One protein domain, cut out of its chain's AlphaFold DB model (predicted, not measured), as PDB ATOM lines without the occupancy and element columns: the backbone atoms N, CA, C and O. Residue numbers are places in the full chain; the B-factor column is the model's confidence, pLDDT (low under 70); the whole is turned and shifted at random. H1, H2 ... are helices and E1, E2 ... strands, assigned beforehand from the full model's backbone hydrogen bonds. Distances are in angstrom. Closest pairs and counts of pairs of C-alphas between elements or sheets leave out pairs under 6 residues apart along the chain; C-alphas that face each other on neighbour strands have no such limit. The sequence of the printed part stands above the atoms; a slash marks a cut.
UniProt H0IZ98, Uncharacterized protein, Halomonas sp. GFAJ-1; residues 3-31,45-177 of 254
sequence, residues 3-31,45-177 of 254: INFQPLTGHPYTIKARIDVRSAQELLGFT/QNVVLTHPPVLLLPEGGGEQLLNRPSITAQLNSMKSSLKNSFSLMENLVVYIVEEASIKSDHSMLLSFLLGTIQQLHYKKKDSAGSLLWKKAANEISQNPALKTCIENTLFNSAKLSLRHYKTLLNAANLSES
ATOM      1  N   ILE A   3      27.966  42.976  31.817       96.31
ATOM      2  CA  ILE A   3      27.284  42.374  30.673       96.31
ATOM      3  C   ILE A   3      26.243  43.325  30.087       96.31
ATOM      4  O   ILE A   3      25.768  44.242  30.752       96.31
ATOM      5  N   ASN A   4      25.851  43.052  28.845       95.44
ATOM      6  CA  ASN A   4      24.631  43.587  28.256       95.44
ATOM      7  C   ASN A   4      23.664  42.428  28.045       95.44
ATOM      8  O   ASN A   4      24.045  41.431  27.431       95.44
ATOM      9  N   PHE A   5      22.431  42.552  28.524       94.62
ATOM     10  CA  PHE A   5      21.404  41.535  28.300       94.62
ATOM     11  C   PHE A   5      20.170  42.128  27.620       94.62
ATOM     12  O   PHE A   5      19.934  43.336  27.672       94.62
ATOM     13  N   GLN A   6      19.405  41.266  26.950       94.62
ATOM     14  CA  GLN A   6      18.181  41.622  26.236       94.62
ATOM     15  C   GLN A   6      16.965  41.182  27.061       94.62
ATOM     16  O   GLN A   6      16.741  39.980  27.197       94.62
ATOM     17  N   PRO A   7      16.159  42.115  27.601       92.50
ATOM     18  CA  PRO A   7      14.932  41.782  28.334       92.50
ATOM     19  C   PRO A   7      13.866  41.111  27.472       92.50
ATOM     20  O   PRO A   7      13.015  40.392  27.982       92.50
ATOM     21  N   LEU A   8      13.879  41.408  26.171       91.62
ATOM     22  CA  LEU A   8      12.901  40.928  25.211       91.62
ATOM     23  C   LEU A   8      13.626  40.162  24.108       91.62
ATOM     24  O   LEU A   8      14.369  40.741  23.315       91.62
ATOM     25  N   THR A   9      13.408  38.852  24.061       86.56
ATOM     26  CA  THR A   9      14.061  37.964  23.097       86.56
ATOM     27  C   THR A   9      13.747  38.383  21.661       86.56
ATOM     28  O   THR A   9      12.583  38.494  21.278       86.56
ATOM     29  N   GLY A  10      14.789  38.588  20.853       85.56
ATOM     30  CA  GLY A  10      14.655  39.006  19.453       85.56
ATOM     31  C   GLY A  10      14.440  40.511  19.252       85.56
ATOM     32  O   GLY A  10      14.170  40.933  18.129       85.56
ATOM     33  N   HIS A  11      14.567  41.323  20.306       92.75
ATOM     34  CA  HIS A  11      14.504  42.781  20.233       92.75
ATOM     35  C   HIS A  11      15.899  43.405  20.443       92.75
ATOM     36  O   HIS A  11      16.643  42.935  21.303       92.75
ATOM     37  N   PRO A  12      16.277  44.488  19.728       92.69
ATOM     38  CA  PRO A  12      17.606  45.107  19.857       92.69
ATOM     39  C   PRO A  12      17.840  45.856  21.182       92.69
ATOM     40  O   PRO A  12      18.955  46.291  21.458       92.69
ATOM     41  N   TYR A  13      16.800  46.028  22.000       93.44
ATOM     42  CA  TYR A  13      16.892  46.727  23.283       93.44
ATOM     43  C   TYR A  13      17.765  45.940  24.267       93.44
ATOM     44  O   TYR A  13      17.472  44.786  24.581       93.44
ATOM     45  N   THR A  14      18.825  46.582  24.756       94.50
ATOM     46  CA  THR A  14      19.800  45.995  25.681       94.50
ATOM     47  C   THR A  14      19.968  46.861  26.919       94.50
ATOM     48  O   THR A  14      19.784  48.078  26.872       94.50
ATOM     49  N   ILE A  15      20.325  46.221  28.030       94.56
ATOM     50  CA  ILE A  15      20.571  46.878  29.315       94.56
ATOM     51  C   ILE A  15      21.923  46.433  29.841       94.56
ATOM     52  O   ILE A  15      22.239  45.240  29.821       94.56
ATOM     53  N   LYS A  16      22.692  47.400  30.341       95.56
ATOM     54  CA  LYS A  16      23.930  47.154  31.075       95.56
ATOM     55  C   LYS A  16      23.606  46.620  32.466       95.56
ATOM     56  O   LYS A  16      22.820  47.215  33.195       95.56
ATOM     57  N   ALA A  17      24.237  45.518  32.832       96.75
ATOM     58  CA  ALA A  17      24.137  44.939  34.162       96.75
ATOM     59  C   ALA A  17      25.492  44.397  34.607       96.75
ATOM     60  O   ALA A  17      26.378  44.142  33.787       96.75
ATOM     61  N   ARG A  18      25.640  44.162  35.906       96.50
ATOM     62  CA  ARG A  18      26.738  43.371  36.465       96.50
ATOM     63  C   ARG A  18      26.222  42.003  36.897       96.50
ATOM     64  O   ARG A  18      25.146  41.893  37.473       96.50
ATOM     65  N   ILE A  19      26.989  40.963  36.605       96.38
ATOM     66  CA  ILE A  19      26.764  39.613  37.118       96.38
ATOM     67  C   ILE A  19      27.299  39.536  38.541       96.38
ATOM     68  O   ILE A  19      28.447  39.930  38.784       96.38
ATOM     69  N   ASP A  20      26.479  38.969  39.417       95.50
ATOM     70  CA  ASP A  20      26.817  38.615  40.790       95.50
ATOM     71  C   ASP A  20      26.162  37.272  41.164       95.50
ATOM     72  O   ASP A  20      25.469  36.653  40.350       95.50
ATOM     73  N   VAL A  21      26.388  36.805  42.386       92.94
ATOM     74  CA  VAL A  21      25.815  35.576  42.931       92.94
ATOM     75  C   VAL A  21      25.123  35.892  44.257       92.94
ATOM     76  O   VAL A  21      25.655  36.621  45.095       92.94
ATOM     77  N   ARG A  22      23.907  35.370  44.444       90.81
ATOM     78  CA  ARG A  22      23.101  35.568  45.659       90.81
ATOM     79  C   ARG A  22      22.450  34.265  46.093       90.81
ATOM     80  O   ARG A  22      22.149  33.407  45.262       90.81
ATOM     81  N   SER A  23      22.180  34.139  47.389       86.44
ATOM     82  CA  SER A  23      21.417  33.004  47.903       86.44
ATOM     83  C   SER A  23      19.977  33.059  47.385       86.44
ATOM     84  O   SER A  23      19.316  34.099  47.443       86.44
ATOM     85  N   ALA A  24      19.452  31.928  46.910       84.75
ATOM     86  CA  ALA A  24      18.044  31.826  46.534       84.75
ATOM     87  C   ALA A  24      17.096  32.156  47.705       84.75
ATOM     88  O   ALA A  24      16.023  32.721  47.476       84.75
ATOM     89  N   GLN A  25      17.488  31.826  48.945       83.19
ATOM     90  CA  GLN A  25      16.699  32.115  50.149       83.19
ATOM     91  C   GLN A  25      16.549  33.623  50.364       83.19
ATOM     92  O   GLN A  25      15.432  34.098  50.564       83.19
ATOM     93  N   GLU A  26      17.651  34.367  50.253       86.00
ATOM     94  CA  GLU A  26      17.684  35.826  50.392       86.00
ATOM     95  C   GLU A  26      16.809  36.501  49.328       86.00
ATOM     96  O   GLU A  26      15.924  37.296  49.643       86.00
ATOM     97  N   LEU A  27      16.986  36.115  48.062       87.69
ATOM     98  CA  LEU A  27      16.276  36.730  46.937       87.69
ATOM     99  C   LEU A  27      14.763  36.511  46.984       87.69
ATOM    100  O   LEU A  27      13.987  37.395  46.603       87.69
ATOM    101  N   LEU A  28      14.333  35.311  47.374       85.62
ATOM    102  CA  LEU A  28      12.938  34.883  47.267       85.62
ATOM    103  C   LEU A  28      12.195  34.968  48.603       85.62
ATOM    104  O   LEU A  28      10.961  34.957  48.603       85.62
ATOM    105  N   GLY A  29      12.905  35.178  49.713       80.06
ATOM    106  CA  GLY A  29      12.322  35.283  51.049       80.06
ATOM    107  C   GLY A  29      11.709  33.965  51.516       80.06
ATOM    108  O   GLY A  29      10.648  33.970  52.136       80.06
ATOM    109  N   PHE A  30      12.325  32.830  51.170       71.62
ATOM    110  CA  PHE A  30      11.908  31.545  51.726       71.62
ATOM    111  C   PHE A  30      12.298  31.517  53.204       71.62
ATOM    112  O   PHE A  30      13.466  31.364  53.536       71.62
ATOM    113  N   THR A  31      11.319  31.700  54.087       57.94
ATOM    114  CA  THR A  31      11.496  31.487  55.525       57.94
ATOM    115  C   THR A  31      11.648  29.990  55.777       57.94
ATOM    116  O   THR A  31      10.806  29.213  55.316       57.94
ATOM    117  N   GLN A  45      26.807  24.648  43.937       69.44
ATOM    118  CA  GLN A  45      26.794  24.929  42.508       69.44
ATOM    119  C   GLN A  45      26.102  26.271  42.288       69.44
ATOM    120  O   GLN A  45      25.033  26.533  42.835       69.44
ATOM    121  N   ASN A  46      26.731  27.134  41.491       79.12
ATOM    122  CA  ASN A  46      26.088  28.354  41.029       79.12
ATOM    123  C   ASN A  46      25.104  27.972  39.921       79.12
ATOM    124  O   ASN A  46      25.518  27.567  38.831       79.12
ATOM    125  N   VAL A  47      23.809  28.096  40.194       81.31
ATOM    126  CA  VAL A  47      22.756  27.795  39.225       81.31
ATOM    127  C   VAL A  47      22.468  29.022  38.384       81.31
ATOM    128  O   VAL A  47      22.160  30.107  38.885       81.31
ATOM    129  N   VAL A  48      22.503  28.822  37.072       86.44
ATOM    130  CA  VAL A  48      22.055  29.814  36.100       86.44
ATOM    131  C   VAL A  48      20.650  29.436  35.649       86.44
ATOM    132  O   VAL A  48      20.440  28.428  34.975       86.44
ATOM    133  N   LEU A  49      19.670  30.257  36.024       90.00
ATOM    134  CA  LEU A  49      18.317  30.146  35.490       90.00
ATOM    135  C   LEU A  49      18.286  30.630  34.034       90.00
ATOM    136  O   LEU A  49      18.992  31.564  33.674       90.00
ATOM    137  N   THR A  50      17.404  30.055  33.207       91.69
ATOM    138  CA  THR A  50      17.126  30.553  31.843       91.69
ATOM    139  C   THR A  50      16.851  32.059  31.806       91.69
ATOM    140  O   THR A  50      17.392  32.742  30.944       91.69
ATOM    141  N   HIS A  51      16.048  32.579  32.742       93.88
ATOM    142  CA  HIS A  51      15.967  34.012  32.990       93.88
ATOM    143  C   HIS A  51      16.426  34.305  34.431       93.88
ATOM    144  O   HIS A  51      15.654  34.087  35.370       93.88
ATOM    145  N   PRO A  52      17.676  34.765  34.622       94.31
ATOM    146  CA  PRO A  52      18.245  35.036  35.939       94.31
ATOM    147  C   PRO A  52      17.466  36.083  36.741       94.31
ATOM    148  O   PRO A  52      16.796  36.938  36.148       94.31
ATOM    149  N   PRO A  53      17.560  36.066  38.083       95.56
ATOM    150  CA  PRO A  53      17.041  37.147  38.901       95.56
ATOM    151  C   PRO A  53      17.685  38.482  38.535       95.56
ATOM    152  O   PRO A  53      18.905  38.563  38.397       95.56
ATOM    153  N   VAL A  54      16.862  39.519  38.378       96.81
ATOM    154  CA  VAL A  54      17.317  40.873  38.046       96.81
ATOM    155  C   VAL A  54      17.013  41.814  39.203       96.81
ATOM    156  O   VAL A  54      15.848  42.052  39.528       96.81
ATOM    157  N   LEU A  55      18.069  42.344  39.811       96.19
ATOM    158  CA  LEU A  55      18.018  43.311  40.898       96.19
ATOM    159  C   LEU A  55      18.209  44.720  40.337       96.19
ATOM    160  O   LEU A  55      19.135  44.958  39.566       96.19
ATOM    161  N   LEU A  56      17.348  45.648  40.735       95.25
ATOM    162  CA  LEU A  56      17.551  47.079  40.554       95.25
ATOM    163  C   LEU A  56      18.176  47.639  41.831       95.25
ATOM    164  O   LEU A  56      17.645  47.403  42.917       95.25
ATOM    165  N   LEU A  57      19.288  48.354  41.688       94.81
ATOM    166  CA  LEU A  57      19.978  49.060  42.766       94.81
ATOM    167  C   LEU A  57      19.667  50.561  42.646       94.81
ATOM    168  O   LEU A  57      20.232  51.204  41.753       94.81
ATOM    169  N   PRO A  58      18.767  51.113  43.483       91.50
ATOM    170  CA  PRO A  58      18.433  52.531  43.470       91.50
ATOM    171  C   PRO A  58      19.592  53.402  43.956       91.50
ATOM    172  O   PRO A  58      20.441  52.945  44.726       91.50
ATOM    173  N   GLU A  59      19.599  54.682  43.582       86.56
ATOM    174  CA  GLU A  59      20.642  55.630  44.025       86.56
ATOM    175  C   GLU A  59      20.655  55.836  45.552       86.56
ATOM    176  O   GLU A  59      21.708  56.060  46.146       86.56
ATOM    177  N   GLY A  60      19.496  55.696  46.205       84.00
ATOM    178  CA  GLY A  60      19.347  55.767  47.665       84.00
ATOM    179  C   GLY A  60      19.731  54.487  48.418       84.00
ATOM    180  O   GLY A  60      19.574  54.431  49.637       84.00
ATOM    181  N   GLY A  61      20.212  53.460  47.710       87.12
ATOM    182  CA  GLY A  61      20.499  52.140  48.264       87.12
ATOM    183  C   GLY A  61      19.287  51.202  48.305       87.12
ATOM    184  O   GLY A  61      18.177  51.545  47.897       87.12
ATOM    185  N   GLY A  62      19.526  49.983  48.794       89.69
ATOM    186  CA  GLY A  62      18.567  48.873  48.757       89.69
ATOM    187  C   GLY A  62      18.633  48.069  47.456       89.69
ATOM    188  O   GLY A  62      19.263  48.470  46.488       89.69
ATOM    189  N   GLU A  63      17.992  46.904  47.424       92.44
ATOM    190  CA  GLU A  63      17.914  46.069  46.221       92.44
ATOM    191  C   GLU A  63      16.450  45.697  45.962       92.44
ATOM    192  O   GLU A  63      15.753  45.193  46.847       92.44
ATOM    193  N   GLN A  64      15.965  45.939  44.742       93.50
ATOM    194  CA  GLN A  64      14.614  45.567  44.327       93.50
ATOM    195  C   GLN A  64      14.660  44.446  43.291       93.50
ATOM    196  O   GLN A  64      15.186  44.610  42.194       93.50
ATOM    197  N   LEU A  65      14.036  43.309  43.598       94.88
ATOM    198  CA  LEU A  65      13.916  42.195  42.660       94.88
ATOM    199  C   LEU A  65      12.808  42.444  41.625       94.88
ATOM    200  O   LEU A  65      11.623  42.281  41.926       94.88
ATOM    201  N   LEU A  66      13.194  42.780  40.393       94.75
ATOM    202  CA  LEU A  66      12.270  43.193  39.329       94.75
ATOM    203  C   LEU A  66      11.420  42.043  38.776       94.75
ATOM    204  O   LEU A  66      10.256  42.232  38.430       94.75
ATOM    205  N   ASN A  67      11.981  40.836  38.693       94.94
ATOM    206  CA  ASN A  67      11.347  39.691  38.033       94.94
ATOM    207  C   ASN A  67      10.932  38.565  38.981       94.94
ATOM    208  O   ASN A  67      10.814  37.409  38.567       94.94
ATOM    209  N   ARG A  68      10.634  38.897  40.245       93.06
ATOM    210  CA  ARG A  68      10.150  37.933  41.247       93.06
ATOM    211  C   ARG A  68       9.008  37.034  40.727       93.06
ATOM    212  O   ARG A  68       9.118  35.817  40.886       93.06
ATOM    213  N   PRO A  69       7.945  37.545  40.066       90.94
ATOM    214  CA  PRO A  69       6.867  36.689  39.557       90.94
ATOM    215  C   PRO A  69       7.325  35.695  38.481       90.94
ATOM    216  O   PRO A  69       6.813  34.573  38.414       90.94
ATOM    217  N   SER A  70       8.286  36.101  37.652       93.31
ATOM    218  CA  SER A  70       8.843  35.301  36.559       93.31
ATOM    219  C   SER A  70       9.746  34.197  37.087       93.31
ATOM    220  O   SER A  70       9.602  33.051  36.663       93.31
ATOM    221  N   ILE A  71      10.602  34.506  38.067       92.88
ATOM    222  CA  ILE A  71      11.461  33.519  38.736       92.88
ATOM    223  C   ILE A  71      10.601  32.462  39.424       92.88
ATOM    224  O   ILE A  71      10.793  31.270  39.206       92.88
ATOM    225  N   THR A  72       9.600  32.874  40.203       89.88
ATOM    226  CA  THR A  72       8.700  31.926  40.875       89.88
ATOM    227  C   THR A  72       7.988  31.020  39.867       89.88
ATOM    228  O   THR A  72       7.875  29.813  40.087       89.88
ATOM    229  N   ALA A  73       7.535  31.569  38.734       90.69
ATOM    230  CA  ALA A  73       6.920  30.777  37.672       90.69
ATOM    231  C   ALA A  73       7.911  29.787  37.037       90.69
ATOM    232  O   ALA A  73       7.561  28.622  36.841       90.69
ATOM    233  N   GLN A  74       9.147  30.219  36.779       91.62
ATOM    234  CA  GLN A  74      10.213  29.365  36.265       91.62
ATOM    235  C   GLN A  74      10.529  28.213  37.219       91.62
ATOM    236  O   GLN A  74      10.525  27.056  36.807       91.62
ATOM    237  N   LEU A  75      10.755  28.517  38.496       88.19
ATOM    238  CA  LEU A  75      11.082  27.521  39.513       88.19
ATOM    239  C   LEU A  75       9.953  26.499  39.674       88.19
ATOM    240  O   LEU A  75      10.212  25.301  39.762       88.19
ATOM    241  N   ASN A  76       8.694  26.940  39.643       86.88
ATOM    242  CA  ASN A  76       7.546  26.033  39.680       86.88
ATOM    243  C   ASN A  76       7.459  25.153  38.424       86.88
ATOM    244  O   ASN A  76       7.200  23.952  38.533       86.88
ATOM    245  N   SER A  77       7.731  25.718  37.243       86.62
ATOM    246  CA  SER A  77       7.826  24.950  35.996       86.62
ATOM    247  C   SER A  77       8.926  23.888  36.088       86.62
ATOM    248  O   SER A  77       8.695  22.729  35.748       86.62
ATOM    249  N   MET A  78      10.098  24.250  36.615       85.19
ATOM    250  CA  MET A  78      11.223  23.332  36.809       85.19
ATOM    251  C   MET A  78      10.888  22.219  37.807       85.19
ATOM    252  O   MET A  78      11.124  21.055  37.497       85.19
ATOM    253  N   LYS A  79      10.258  22.533  38.949       81.31
ATOM    254  CA  LYS A  79       9.804  21.528  39.932       81.31
ATOM    255  C   LYS A  79       8.875  20.486  39.308       81.31
ATOM    256  O   LYS A  79       9.078  19.292  39.506       81.31
ATOM    257  N   SER A  80       7.889  20.931  38.523       75.81
ATOM    258  CA  SER A  80       6.951  20.023  37.849       75.81
ATOM    259  C   SER A  80       7.637  19.099  36.834       75.81
ATOM    260  O   SER A  80       7.226  17.952  36.672       75.81
ATOM    261  N   SER A  81       8.710  19.578  36.198       75.38
ATOM    262  CA  SER A  81       9.478  18.818  35.211       75.38
ATOM    263  C   SER A  81      10.503  17.870  35.836       75.38
ATOM    264  O   SER A  81      10.736  16.794  35.293       75.38
ATOM    265  N   LEU A  82      11.145  18.266  36.938       69.56
ATOM    266  CA  LEU A  82      12.311  17.567  37.491       69.56
ATOM    267  C   LEU A  82      11.968  16.504  38.537       69.56
ATOM    268  O   LEU A  82      12.868  15.773  38.932       69.56
ATOM    269  N   LYS A  83      10.697  16.393  38.947       60.78
ATOM    270  CA  LYS A  83      10.074  15.410  39.860       60.78
ATOM    271  C   LYS A  83      10.764  15.081  41.199       60.78
ATOM    272  O   LYS A  83      10.004  14.778  42.100       60.78
ATOM    273  N   ASN A  84      12.090  15.147  41.387       54.66
ATOM    274  CA  ASN A  84      12.781  14.748  42.625       54.66
ATOM    275  C   ASN A  84      14.196  15.341  42.876       54.66
ATOM    276  O   ASN A  84      14.790  14.977  43.885       54.66
ATOM    277  N   SER A  85      14.769  16.223  42.039       59.16
ATOM    278  CA  SER A  85      16.193  16.626  42.201       59.16
ATOM    279  C   SER A  85      16.513  18.125  42.275       59.16
ATOM    280  O   SER A  85      17.672  18.470  42.487       59.16
ATOM    281  N   PHE A  86      15.543  19.035  42.130       63.47
ATOM    282  CA  PHE A  86      15.847  20.470  42.208       63.47
ATOM    283  C   PHE A  86      15.814  20.968  43.657       63.47
ATOM    284  O   PHE A  86      14.735  21.146  44.232       63.47
ATOM    285  N   SER A  87      16.993  21.204  44.236       64.44
ATOM    286  CA  SER A  87      17.135  21.848  45.541       64.44
ATOM    287  C   SER A  87      17.226  23.363  45.373       64.44
ATOM    288  O   SER A  87      18.096  23.875  44.684       64.44
ATOM    289  N   LEU A  88      16.333  24.099  46.039       64.44
ATOM    290  CA  LEU A  88      16.317  25.570  46.067       64.44
ATOM    291  C   LEU A  88      17.397  26.178  46.980       64.44
ATOM    292  O   LEU A  88      17.358  27.375  47.237       64.44
ATOM    293  N   MET A  89      18.322  25.367  47.496       58.44
ATOM    294  CA  MET A  89      19.372  25.789  48.435       58.44
ATOM    295  C   MET A  89      20.622  26.339  47.729       58.44
ATOM    296  O   MET A  89      21.612  26.656  48.377       58.44
ATOM    297  N   GLU A  90      20.605  26.403  46.400       72.06
ATOM    298  CA  GLU A  90      21.768  26.770  45.604       72.06
ATOM    299  C   GLU A  90      21.873  28.284  45.396       72.06
ATOM    300  O   GLU A  90      20.886  29.031  45.390       72.06
ATOM    301  N   ASN A  91      23.109  28.735  45.218       85.56
ATOM    302  CA  ASN A  91      23.411  30.107  44.865       85.56
ATOM    303  C   ASN A  91      22.936  30.382  43.435       85.56
ATOM    304  O   ASN A  91      23.259  29.638  42.507       85.56
ATOM    305  N   LEU A  92      22.188  31.465  43.243       90.06
ATOM    306  CA  LEU A  92      21.711  31.890  41.935       90.06
ATOM    307  C   LEU A  92      22.631  32.963  41.376       90.06
ATOM    308  O   LEU A  92      22.967  33.936  42.053       90.06
ATOM    309  N   VAL A  93      22.986  32.812  40.105       93.44
ATOM    310  CA  VAL A  93      23.579  33.910  39.343       93.44
ATOM    311  C   VAL A  93      22.510  34.978  39.136       93.44
ATOM    312  O   VAL A  93      21.429  34.667  38.636       93.44
ATOM    313  N   VAL A  94      22.810  36.220  39.511       95.81
ATOM    314  CA  VAL A  94      21.908  37.374  39.409       95.81
ATOM    315  C   VAL A  94      22.494  38.463  38.523       95.81
ATOM    316  O   VAL A  94      23.713  38.608  38.401       95.81
ATOM    317  N   TYR A  95      21.614  39.255  37.919       96.94
ATOM    318  CA  TYR A  95      21.971  40.460  37.181       96.94
ATOM    319  C   TYR A  95      21.582  41.680  38.002       96.94
ATOM    320  O   TYR A  95      20.421  41.840  38.363       96.94
ATOM    321  N   ILE A  96      22.538  42.554  38.284       96.44
ATOM    322  CA  ILE A  96      22.302  43.800  39.007       96.44
ATOM    323  C   ILE A  96      22.354  44.951  38.003       96.44
ATOM    324  O   ILE A  96      23.351  45.132  37.302       96.44
ATOM    325  N   VAL A  97      21.265  45.707  37.931       96.19
ATOM    326  CA  VAL A  97      21.110  46.920  37.131       96.19
ATOM    327  C   VAL A  97      21.178  48.107  38.081       96.19
ATOM    328  O   VAL A  97      20.426  48.180  39.048       96.19
ATOM    329  N   GLU A  98      22.083  49.035  37.810       94.06
ATOM    330  CA  GLU A  98      22.210  50.264  38.594       94.06
ATOM    331  C   GLU A  98      21.217  51.295  38.062       94.06
ATOM    332  O   GLU A  98      21.176  51.535  36.852       94.06
ATOM    333  N   GLU A  99      20.411  51.908  38.932       91.44
ATOM    334  CA  GLU A  99      19.392  52.875  38.508       91.44
ATOM    335  C   GLU A  99      20.010  54.075  37.775       91.44
ATOM    336  O   GLU A  99      19.510  54.473  36.728       91.44
ATOM    337  N   ALA A 100      21.179  54.543  38.220       88.81
ATOM    338  CA  ALA A 100      21.948  55.599  37.554       88.81
ATOM    339  C   ALA A 100      22.327  55.273  36.091       88.81
ATOM    340  O   ALA A 100      22.644  56.165  35.303       88.81
ATOM    341  N   SER A 101      22.310  53.991  35.704       86.50
ATOM    342  CA  SER A 101      22.611  53.547  34.336       86.50
ATOM    343  C   SER A 101      21.392  53.532  33.408       86.50
ATOM    344  O   SER A 101      21.544  53.339  32.194       86.50
ATOM    345  N   ILE A 102      20.189  53.742  33.950       87.75
ATOM    346  CA  ILE A 102      18.924  53.747  33.215       87.75
ATOM    347  C   ILE A 102      18.236  55.110  33.342       87.75
ATOM    348  O   ILE A 102      18.404  55.839  34.309       87.75
ATOM    349  N   LYS A 103      17.450  55.496  32.333       82.62
ATOM    350  CA  LYS A 103      16.636  56.717  32.427       82.62
ATOM    351  C   LYS A 103      15.507  56.493  33.440       82.62
ATOM    352  O   LYS A 103      14.985  55.386  33.501       82.62
ATOM    353  N   SER A 104      15.089  57.537  34.159       72.19
ATOM    354  CA  SER A 104      14.052  57.474  35.210       72.19
ATOM    355  C   SER A 104      12.803  56.666  34.806       72.19
ATOM    356  O   SER A 104      12.398  55.753  35.522       72.19
ATOM    357  N   ASP A 105      12.266  56.887  33.601       77.25
ATOM    358  CA  ASP A 105      11.055  56.199  33.119       77.25
ATOM    359  C   ASP A 105      11.276  54.721  32.746       77.25
ATOM    360  O   ASP A 105      10.324  53.968  32.507       77.25
ATOM    361  N   HIS A 106      12.533  54.282  32.645       88.12
ATOM    362  CA  HIS A 106      12.860  52.920  32.237       88.12
ATOM    363  C   HIS A 106      12.659  51.917  33.371       88.12
ATOM    364  O   HIS A 106      12.399  50.759  33.066       88.12
ATOM    365  N   SER A 107      12.716  52.310  34.648       89.38
ATOM    366  CA  SER A 107      12.498  51.391  35.782       89.38
ATOM    367  C   SER A 107      11.127  50.697  35.704       89.38
ATOM    368  O   SER A 107      11.019  49.474  35.857       89.38
ATOM    369  N   MET A 108      10.087  51.454  35.342       92.19
ATOM    370  CA  MET A 108       8.742  50.946  35.063       92.19
ATOM    371  C   MET A 108       8.730  49.992  33.859       92.19
ATOM    372  O   MET A 108       8.140  48.913  33.931       92.19
ATOM    373  N   LEU A 109       9.417  50.349  32.767       94.81
ATOM    374  CA  LEU A 109       9.550  49.479  31.595       94.81
ATOM    375  C   LEU A 109      10.254  48.161  31.948       94.81
ATOM    376  O   LEU A 109       9.821  47.100  31.504       94.81
ATOM    377  N   LEU A 110      11.312  48.204  32.761       94.81
ATOM    378  CA  LEU A 110      12.044  47.008  33.181       94.81
ATOM    379  C   LEU A 110      11.181  46.102  34.047       94.81
ATOM    380  O   LEU A 110      11.149  44.895  33.816       94.81
ATOM    381  N   SER A 111      10.444  46.687  34.988       93.00
ATOM    382  CA  SER A 111       9.494  45.956  35.828       93.00
ATOM    383  C   SER A 111       8.427  45.256  34.981       93.00
ATOM    384  O   SER A 111       8.117  44.087  35.211       93.00
ATOM    385  N   PHE A 112       7.921  45.923  33.940       95.12
ATOM    386  CA  PHE A 112       6.954  45.337  33.011       95.12
ATOM    387  C   PHE A 112       7.553  44.208  32.153       95.12
ATOM    388  O   PHE A 112       6.972  43.123  32.050       95.12
ATOM    389  N   LEU A 113       8.719  44.439  31.539       95.88
ATOM    390  CA  LEU A 113       9.363  43.472  30.644       95.88
ATOM    391  C   LEU A 113       9.846  42.229  31.401       95.88
ATOM    392  O   LEU A 113       9.558  41.104  31.000       95.88
ATOM    393  N   LEU A 114      10.555  42.425  32.508       95.44
ATOM    394  CA  LEU A 114      11.152  41.337  33.284       95.44
ATOM    395  C   LEU A 114      10.131  40.680  34.227       95.44
ATOM    396  O   LEU A 114      10.273  39.519  34.607       95.44
ATOM    397  N   GLY A 115       9.070  41.394  34.592       92.56
ATOM    398  CA  GLY A 115       7.928  40.857  35.324       92.56
ATOM    399  C   GLY A 115       6.882  40.272  34.378       92.56
ATOM    400  O   GLY A 115       6.943  39.101  34.002       92.56
ATOM    401  N   THR A 116       5.894  41.084  34.011       92.56
ATOM    402  CA  THR A 116       4.686  40.639  33.303       92.56
ATOM    403  C   THR A 116       4.988  39.909  31.990       92.56
ATOM    404  O   THR A 116       4.403  38.854  31.731       92.56
ATOM    405  N   ILE A 117       5.901  40.430  31.164       95.56
ATOM    406  CA  ILE A 117       6.216  39.823  29.861       95.56
ATOM    407  C   ILE A 117       7.037  38.541  30.025       95.56
ATOM    408  O   ILE A 117       6.642  37.496  29.505       95.56
ATOM    409  N   GLN A 118       8.132  38.577  30.785       95.38
ATOM    410  CA  GLN A 118       8.990  37.409  31.012       95.38
ATOM    411  C   GLN A 118       8.218  36.238  31.651       95.38
ATOM    412  O   GLN A 118       8.472  35.076  31.330       95.38
ATOM    413  N   GLN A 119       7.223  36.516  32.504       94.44
ATOM    414  CA  GLN A 119       6.382  35.485  33.117       94.44
ATOM    415  C   GLN A 119       5.630  34.622  32.083       94.44
ATOM    416  O   GLN A 119       5.384  33.435  32.336       94.44
ATOM    417  N   LEU A 120       5.311  35.170  30.903       94.81
ATOM    418  CA  LEU A 120       4.605  34.454  29.831       94.81
ATOM    419  C   LEU A 120       5.388  33.254  29.287       94.81
ATOM    420  O   LEU A 120       4.772  32.331  28.754       94.81
ATOM    421  N   HIS A 121       6.714  33.224  29.457       93.44
ATOM    422  CA  HIS A 121       7.539  32.075  29.070       93.44
ATOM    423  C   HIS A 121       7.248  30.823  29.903       93.44
ATOM    424  O   HIS A 121       7.455  29.708  29.430       93.44
ATOM    425  N   TYR A 122       6.763  30.999  31.130       92.94
ATOM    426  CA  TYR A 122       6.608  29.913  32.098       92.94
ATOM    427  C   TYR A 122       5.155  29.613  32.427       92.94
ATOM    428  O   TYR A 122       4.825  28.512  32.870       92.94
ATOM    429  N   LYS A 123       4.265  30.589  32.236       92.25
ATOM    430  CA  LYS A 123       2.865  30.452  32.617       92.25
ATOM    431  C   LYS A 123       1.957  31.197  31.648       92.25
ATOM    432  O   LYS A 123       2.222  32.326  31.263       92.25
ATOM    433  N   LYS A 124       0.830  30.572  31.292       91.81
ATOM    434  CA  LYS A 124      -0.201  31.188  30.429       91.81
ATOM    435  C   LYS A 124      -1.329  31.862  31.216       91.81
ATOM    436  O   LYS A 124      -1.968  32.783  30.708       91.81
ATOM    437  N   LYS A 125      -1.599  31.382  32.433       92.75
ATOM    438  CA  LYS A 125      -2.696  31.831  33.302       92.75
ATOM    439  C   LYS A 125      -2.185  32.144  34.702       92.75
ATOM    440  O   LYS A 125      -1.255  31.487  35.149       92.75
ATOM    441  N   ASP A 126      -2.770  33.090  35.419       88.75
ATOM    442  CA  ASP A 126      -2.451  33.306  36.835       88.75
ATOM    443  C   ASP A 126      -3.090  32.231  37.744       88.75
ATOM    444  O   ASP A 126      -3.565  31.200  37.267       88.75
ATOM    445  N   SER A 127      -2.978  32.378  39.067       85.69
ATOM    446  CA  SER A 127      -3.603  31.460  40.039       85.69
ATOM    447  C   SER A 127      -5.133  31.540  40.041       85.69
ATOM    448  O   SER A 127      -5.774  30.552  40.375       85.69
ATOM    449  N   ALA A 128      -5.709  32.668  39.617       87.81
ATOM    450  CA  ALA A 128      -7.149  32.861  39.459       87.81
ATOM    451  C   ALA A 128      -7.679  32.346  38.102       87.81
ATOM    452  O   ALA A 128      -8.874  32.415  37.830       87.81
ATOM    453  N   GLY A 129      -6.803  31.836  37.226       88.94
ATOM    454  CA  GLY A 129      -7.157  31.333  35.899       88.94
ATOM    455  C   GLY A 129      -7.214  32.401  34.798       88.94
ATOM    456  O   GLY A 129      -7.489  32.062  33.640       88.94
ATOM    457  N   SER A 130      -6.902  33.660  35.109       90.19
ATOM    458  CA  SER A 130      -6.884  34.765  34.147       90.19
ATOM    459  C   SER A 130      -5.699  34.652  33.195       90.19
ATOM    460  O   SER A 130      -4.587  34.318  33.594       90.19
ATOM    461  N   LEU A 131      -5.917  34.953  31.913       92.94
ATOM    462  CA  LEU A 131      -4.875  34.897  30.885       92.94
ATOM    463  C   LEU A 131      -3.847  36.018  31.090       92.94
ATOM    464  O   LEU A 131      -4.184  37.198  30.982       92.94
ATOM    465  N   LEU A 132      -2.583  35.653  31.309       93.38
ATOM    466  CA  LEU A 132      -1.518  36.618  31.604       93.38
ATOM    467  C   LEU A 132      -1.260  37.586  30.446       93.38
ATOM    468  O   LEU A 132      -1.006  38.762  30.673       93.38
ATOM    469  N   TRP A 133      -1.412  37.138  29.197       93.19
ATOM    470  CA  TRP A 133      -1.247  38.023  28.042       93.19
ATOM    471  C   TRP A 133      -2.325  39.115  27.985       93.19
ATOM    472  O   TRP A 133      -2.047  40.226  27.541       93.19
ATOM    473  N   LYS A 134      -3.550  38.825  28.458       92.06
ATOM    474  CA  LYS A 134      -4.616  39.833  28.564       92.06
ATOM    475  C   LYS A 134      -4.281  40.841  29.648       92.06
ATOM    476  O   LYS A 134      -4.473  42.030  29.439       92.06
ATOM    477  N   LYS A 135      -3.749  40.369  30.781       92.00
ATOM    478  CA  LYS A 135      -3.265  41.240  31.853       92.00
ATOM    479  C   LYS A 135      -2.176  42.184  31.338       92.00
ATOM    480  O   LYS A 135      -2.305  43.381  31.535       92.00
ATOM    481  N   ALA A 136      -1.195  41.668  30.597       93.88
ATOM    482  CA  ALA A 136      -0.145  42.476  29.976       93.88
ATOM    483  C   ALA A 136      -0.707  43.535  29.011       93.88
ATOM    484  O   ALA A 136      -0.318  44.698  29.062       93.88
ATOM    485  N   ALA A 137      -1.653  43.152  28.150       92.88
ATOM    486  CA  ALA A 137      -2.291  44.088  27.224       92.88
ATOM    487  C   ALA A 137      -3.114  45.165  27.951       92.88
ATOM    488  O   ALA A 137      -3.093  46.325  27.549       92.88
ATOM    489  N   ASN A 138      -3.814  44.789  29.024       91.88
ATOM    490  CA  ASN A 138      -4.563  45.727  29.856       91.88
ATOM    491  C   ASN A 138      -3.638  46.668  30.634       91.88
ATOM    492  O   ASN A 138      -3.948  47.841  30.768       91.88
ATOM    493  N   GLU A 139      -2.497  46.181  31.114       93.50
ATOM    494  CA  GLU A 139      -1.499  47.003  31.800       93.50
ATOM    495  C   GLU A 139      -0.950  48.095  30.868       93.50
ATOM    496  O   GLU A 139      -0.891  49.260  31.253       93.50
ATOM    497  N   ILE A 140      -0.661  47.748  29.608       94.88
ATOM    498  CA  ILE A 140      -0.266  48.722  28.577       94.88
ATOM    499  C   ILE A 140      -1.391  49.732  28.301       94.88
ATOM    500  O   ILE A 140      -1.124  50.923  28.162       94.88
ATOM    501  N   SER A 141      -2.645  49.282  28.201       91.94
ATOM    502  CA  SER A 141      -3.758  50.166  27.829       91.94
ATOM    503  C   SER A 141      -4.194  51.097  28.964       91.94
ATOM    504  O   SER A 141      -4.602  52.229  28.708       91.94
ATOM    505  N   GLN A 142      -4.089  50.639  30.213       93.56
ATOM    506  CA  GLN A 142      -4.494  51.378  31.412       93.56
ATOM    507  C   GLN A 142      -3.398  52.298  31.958       93.56
ATOM    508  O   GLN A 142      -3.710  53.196  32.737       93.56
ATOM    509  N   ASN A 143      -2.138  52.106  31.554       94.69
ATOM    510  CA  ASN A 143      -1.014  52.937  31.974       94.69
ATOM    511  C   ASN A 143      -0.414  53.703  30.774       94.69
ATOM    512  O   ASN A 143       0.472  53.186  30.084       94.69
ATOM    513  N   PRO A 144      -0.852  54.956  30.526       93.50
ATOM    514  CA  PRO A 144      -0.340  55.773  29.426       93.50
ATOM    515  C   PRO A 144       1.172  56.006  29.490       93.50
ATOM    516  O   PRO A 144       1.826  55.998  28.452       93.50
ATOM    517  N   ALA A 145       1.738  56.163  30.691       94.50
ATOM    518  CA  ALA A 145       3.172  56.380  30.864       94.50
ATOM    519  C   ALA A 145       3.976  55.142  30.438       94.50
ATOM    520  O   ALA A 145       4.954  55.263  29.699       94.50
ATOM    521  N   LEU A 146       3.528  53.940  30.826       95.38
ATOM    522  CA  LEU A 146       4.130  52.686  30.366       95.38
ATOM    523  C   LEU A 146       4.036  52.559  28.846       95.38
ATOM    524  O   LEU A 146       5.029  52.240  28.194       95.38
ATOM    525  N   LYS A 147       2.865  52.840  28.271       95.12
ATOM    526  CA  LYS A 147       2.656  52.790  26.822       95.12
ATOM    527  C   LYS A 147       3.613  53.713  26.073       95.12
ATOM    528  O   LYS A 147       4.285  53.261  25.149       95.12
ATOM    529  N   THR A 148       3.716  54.971  26.489       94.38
ATOM    530  CA  THR A 148       4.635  55.942  25.884       94.38
ATOM    531  C   THR A 148       6.094  55.522  26.062       94.38
ATOM    532  O   THR A 148       6.873  55.632  25.117       94.38
ATOM    533  N   CYS A 149       6.466  54.972  27.221       94.94
ATOM    534  CA  CYS A 149       7.811  54.446  27.453       94.94
ATOM    535  C   CYS A 149       8.130  53.267  26.514       94.94
ATOM    536  O   CYS A 149       9.189  53.239  25.892       94.94
ATOM    537  N   ILE A 150       7.190  52.340  26.314       95.31
ATOM    538  CA  ILE A 150       7.325  51.238  25.348       95.31
ATOM    539  C   ILE A 150       7.493  51.778  23.921       95.31
ATOM    540  O   ILE A 150       8.399  51.345  23.208       95.31
ATOM    541  N   GLU A 151       6.631  52.701  23.488       94.94
ATOM    542  CA  GLU A 151       6.682  53.275  22.136       94.94
ATOM    543  C   GLU A 151       8.025  53.969  21.888       94.94
ATOM    544  O   GLU A 151       8.686  53.682  20.892       94.94
ATOM    545  N   ASN A 152       8.470  54.815  22.818       93.88
ATOM    546  CA  ASN A 152       9.711  55.576  22.693       93.88
ATOM    547  C   ASN A 152      10.960  54.693  22.771       93.88
ATOM    548  O   ASN A 152      11.858  54.833  21.942       93.88
ATOM    549  N   THR A 153      11.016  53.781  23.741       93.50
ATOM    550  CA  THR A 153      12.242  53.036  24.053       93.50
ATOM    551  C   THR A 153      12.388  51.767  23.226       93.50
ATOM    552  O   THR A 153      13.501  51.427  22.826       93.50
ATOM    553  N   LEU A 154      11.292  51.052  22.955       94.62
ATOM    554  CA  LEU A 154      11.355  49.802  22.195       94.62
ATOM    555  C   LEU A 154      11.104  50.023  20.703       94.62
ATOM    556  O   LEU A 154      11.747  49.386  19.875       94.62
ATOM    557  N   PHE A 155      10.213  50.944  20.339       95.12
ATOM    558  CA  PHE A 155       9.734  51.064  18.959       95.12
ATOM    559  C   PHE A 155      10.049  52.410  18.300       95.12
ATOM    560  O   PHE A 155       9.395  52.769  17.323       95.12
ATOM    561  N   ASN A 156      11.059  53.144  18.783       92.00
ATOM    562  CA  ASN A 156      11.511  54.420  18.207       92.00
ATOM    563  C   ASN A 156      10.365  55.434  18.020       92.00
ATOM    564  O   ASN A 156      10.199  56.021  16.951       92.00
ATOM    565  N   SER A 157       9.529  55.579  19.049       90.88
ATOM    566  CA  SER A 157       8.332  56.433  19.078       90.88
ATOM    567  C   SER A 157       7.234  56.040  18.080       90.88
ATOM    568  O   SER A 157       6.290  56.800  17.850       90.88
ATOM    569  N   ALA A 158       7.302  54.842  17.493       90.25
ATOM    570  CA  ALA A 158       6.221  54.322  16.673       90.25
ATOM    571  C   ALA A 158       5.044  53.887  17.553       90.25
ATOM    572  O   ALA A 158       5.188  53.074  18.467       90.25
ATOM    573  N   LYS A 159       3.849  54.370  17.205       92.38
ATOM    574  CA  LYS A 159       2.604  53.982  17.871       92.38
ATOM    575  C   LYS A 159       2.440  52.460  17.905       92.38
ATOM    576  O   LYS A 159       2.669  51.782  16.894       92.38
ATOM    577  N   LEU A 160       1.986  51.922  19.037       91.94
ATOM    578  CA  LEU A 160       1.759  50.487  19.193       91.94
ATOM    579  C   LEU A 160       0.802  49.945  18.127       91.94
ATOM    580  O   LEU A 160      -0.328  50.401  17.956       91.94
ATOM    581  N   SER A 161       1.295  48.945  17.401       91.06
ATOM    582  CA  SER A 161       0.591  48.250  16.330       91.06
ATOM    583  C   SER A 161       0.569  46.749  16.606       91.06
ATOM    584  O   SER A 161       1.288  46.253  17.473       91.06
ATOM    585  N   LEU A 162      -0.206  45.999  15.818       91.25
ATOM    586  CA  LEU A 162      -0.288  44.535  15.910       91.25
ATOM    587  C   LEU A 162       1.088  43.855  15.916       91.25
ATOM    588  O   LEU A 162       1.312  42.912  16.671       91.25
ATOM    589  N   ARG A 163       2.025  44.357  15.101       91.38
ATOM    590  CA  ARG A 163       3.388  43.815  15.018       91.38
ATOM    591  C   ARG A 163       4.146  44.006  16.332       91.38
ATOM    592  O   ARG A 163       4.801  43.076  16.777       91.38
ATOM    593  N   HIS A 164       3.994  45.162  16.979       93.44
ATOM    594  CA  HIS A 164       4.645  45.462  18.257       93.44
ATOM    595  C   HIS A 164       4.121  44.553  19.374       93.44
ATOM    596  O   HIS A 164       4.913  43.976  20.115       93.44
ATOM    597  N   TYR A 165       2.803  44.327  19.441       93.19
ATOM    598  CA  TYR A 165       2.229  43.371  20.396       93.19
ATOM    599  C   TYR A 165       2.660  41.929  20.119       93.19
ATOM    600  O   TYR A 165       2.891  41.182  21.064       93.19
ATOM    601  N   LYS A 166       2.813  41.537  18.848       92.88
ATOM    602  CA  LYS A 166       3.347  40.216  18.480       92.88
ATOM    603  C   LYS A 166       4.778  40.030  18.993       92.88
ATOM    604  O   LYS A 166       5.089  38.961  19.503       92.88
ATOM    605  N   THR A 167       5.612  41.069  18.915       93.62
ATOM    606  CA  THR A 167       6.971  41.055  19.477       93.62
ATOM    607  C   THR A 167       6.952  41.009  21.007       93.62
ATOM    608  O   THR A 167       7.592  40.139  21.589       93.62
ATOM    609  N   LEU A 168       6.185  41.888  21.663       94.19
ATOM    610  CA  LEU A 168       6.089  41.943  23.129       94.19
ATOM    611  C   LEU A 168       5.552  40.641  23.731       94.19
ATOM    612  O   LEU A 168       6.047  40.170  24.745       94.19
ATOM    613  N   LEU A 169       4.534  40.050  23.107       93.94
ATOM    614  CA  LEU A 169       3.801  38.897  23.633       93.94
ATOM    615  C   LEU A 169       4.170  37.599  22.911       93.94
ATOM    616  O   LEU A 169       3.390  36.644  22.919       93.94
ATOM    617  N   ASN A 170       5.355  37.545  22.298       92.94
ATOM    618  CA  ASN A 170       5.807  36.395  21.519       92.94
ATOM    619  C   ASN A 170       5.759  35.091  22.338       92.94
ATOM    620  O   ASN A 170       5.269  34.070  21.864       92.94
ATOM    621  N   ALA A 171       6.148  35.152  23.615       91.88
ATOM    622  CA  ALA A 171       6.116  34.015  24.537       91.88
ATOM    623  C   ALA A 171       4.718  33.389  24.716       91.88
ATOM    624  O   ALA A 171       4.593  32.196  24.995       91.88
ATOM    625  N   ALA A 172       3.651  34.168  24.518       90.50
ATOM    626  CA  ALA A 172       2.282  33.675  24.618       90.50
ATOM    627  C   ALA A 172       1.814  32.906  23.364       90.50
ATOM    628  O   ALA A 172       0.751  32.283  23.421       90.50
ATOM    629  N   ASN A 173       2.584  32.913  22.265       89.50
ATOM    630  CA  ASN A 173       2.263  32.248  20.994       89.50
ATOM    631  C   ASN A 173       0.848  32.583  20.484       89.50
ATOM    632  O   ASN A 173       0.059  31.703  20.132       89.50
ATOM    633  N   LEU A 174       0.497  33.870  20.505       89.12
ATOM    634  CA  LEU A 174      -0.836  34.335  20.127       89.12
ATOM    635  C   LEU A 174      -1.015  34.368  18.609       89.12
ATOM    636  O   LEU A 174      -0.131  34.788  17.863       89.12
ATOM    637  N   SER A 175      -2.212  33.984  18.159       88.50
ATOM    638  CA  SER A 175      -2.626  34.195  16.772       88.50
ATOM    639  C   SER A 175      -2.863  35.683  16.492       88.50
ATOM    640  O   SER A 175      -3.219  36.448  17.391       88.50
ATOM    641  N   GLU A 176      -2.742  36.096  15.230       87.31
ATOM    642  CA  GLU A 176      -3.024  37.483  14.829       87.31
ATOM    643  C   GLU A 176      -4.473  37.888  15.122       87.31
ATOM    644  O   GLU A 176      -4.728  39.027  15.500       87.31
ATOM    645  N   SER A 177      -5.404  36.932  15.041       85.44
ATOM    646  CA  SER A 177      -6.802  37.128  15.435       85.44
ATOM    647  C   SER A 177      -6.930  37.461  16.927       85.44
ATOM    648  O   SER A 177      -7.580  38.436  17.295       85.44
TER     649      SER A 177
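AT A GLANCE: This is residues 3 to 31 and 45 to 177 of the 254 residues of an uncharacterized protein of Halomonas sp. GFAJ-1 (UniProt H0IZ98). What is the main picture? Helix H3 stands in the middle, with the strongly twisted sheet E1 E2 E4 E3 to one side and H4, H5 and H6 clustered on the other. H2 starts beside the last part of H3 and reaches beyond it to a tip, residues 80 to 85, that stands free, while H1 sits at one end of the sheet. What makes it up? The printed part has 162 residues, with six named helices and four named strands in the order E1 E2 H1 E3 H2 E4 H3 H4 H5 H6; the class is mixed, and so is the sheet. It is compact, with a radius of gyration of the C-alphas of 16.1 A and spans of 45 by 38 by 26 A.

IN THESE COORDINATES: Where are the strands? E1 is residues 3 to 5, from C-alpha 3 at (27.284, 42.374, 30.673); E2 is 15 to 23, 23.2 A long; E3 is 54 to 57; E4 is 91 to 98, 21.1 A. Where are the helices? H1 is residues 24 to 28, H2 68 to 82 (20.8 A), H3 106 to 119 (18.6 A), H4 132 to 142 (15.1 A), H5 144 to 154 (15.0 A) and H6 162 to 168, ending at C-alpha 168 (6.089, 41.943, 23.129).

HOW THE PARTS SIT: How is the sheet paired? The hairpin E1 and E2 is antiparallel, with N 3 and O 17 2.8 A apart; E2 bends by 55 degrees at residue 20 and is antiparallel to E4, with N 20 and O 94 3.0 A apart. E4 and E3 are parallel, with N 55 and O 95 2.8 A apart; E3, H2 and E4 form a strand-helix-strand unit, two parallel neighbour strands with a helix between them along the chain. Which helices meet the sheet? H1 is on it, at the sheet's level, and H3 only grazes it with residues 107 to 115. What does the hub H3 touch? It touches H2 at a shallow tilt of 21 degrees, the same way, closest at the C-alphas of Ser 70 and Gln 119, 4.2 A; H4 in a helical hairpin, closest at Thr 116 and Ala 136, 6.1 A; and H5, about perpendicular at 86 degrees, closest at Leu 109 and Leu 146, 6.4 A. H4 and H5 only just touch, only at the corner, with 3 pairs of C-alphas within 8 A, and H6 is near both. Are the helix backbones complete? Every O i to N i+4 pair is within hydrogen-bond range in H1, H2, H4, H5 and H6, and 8 of 10 are in H3.

THE WHOLE: How large is it? The two C-alphas farthest apart, those of Asn 84 and Ser 157, are 48.1 A apart. Where is the chain cut, and which link is long? Residues 32 to 44 are not printed, and C-alphas 31 and 45 are 21.1 A apart; H3 to H4 is a long link of 12 residues. Where is confidence low? The pLDDT is under 70 at residues 31, 45 and 82 to 89.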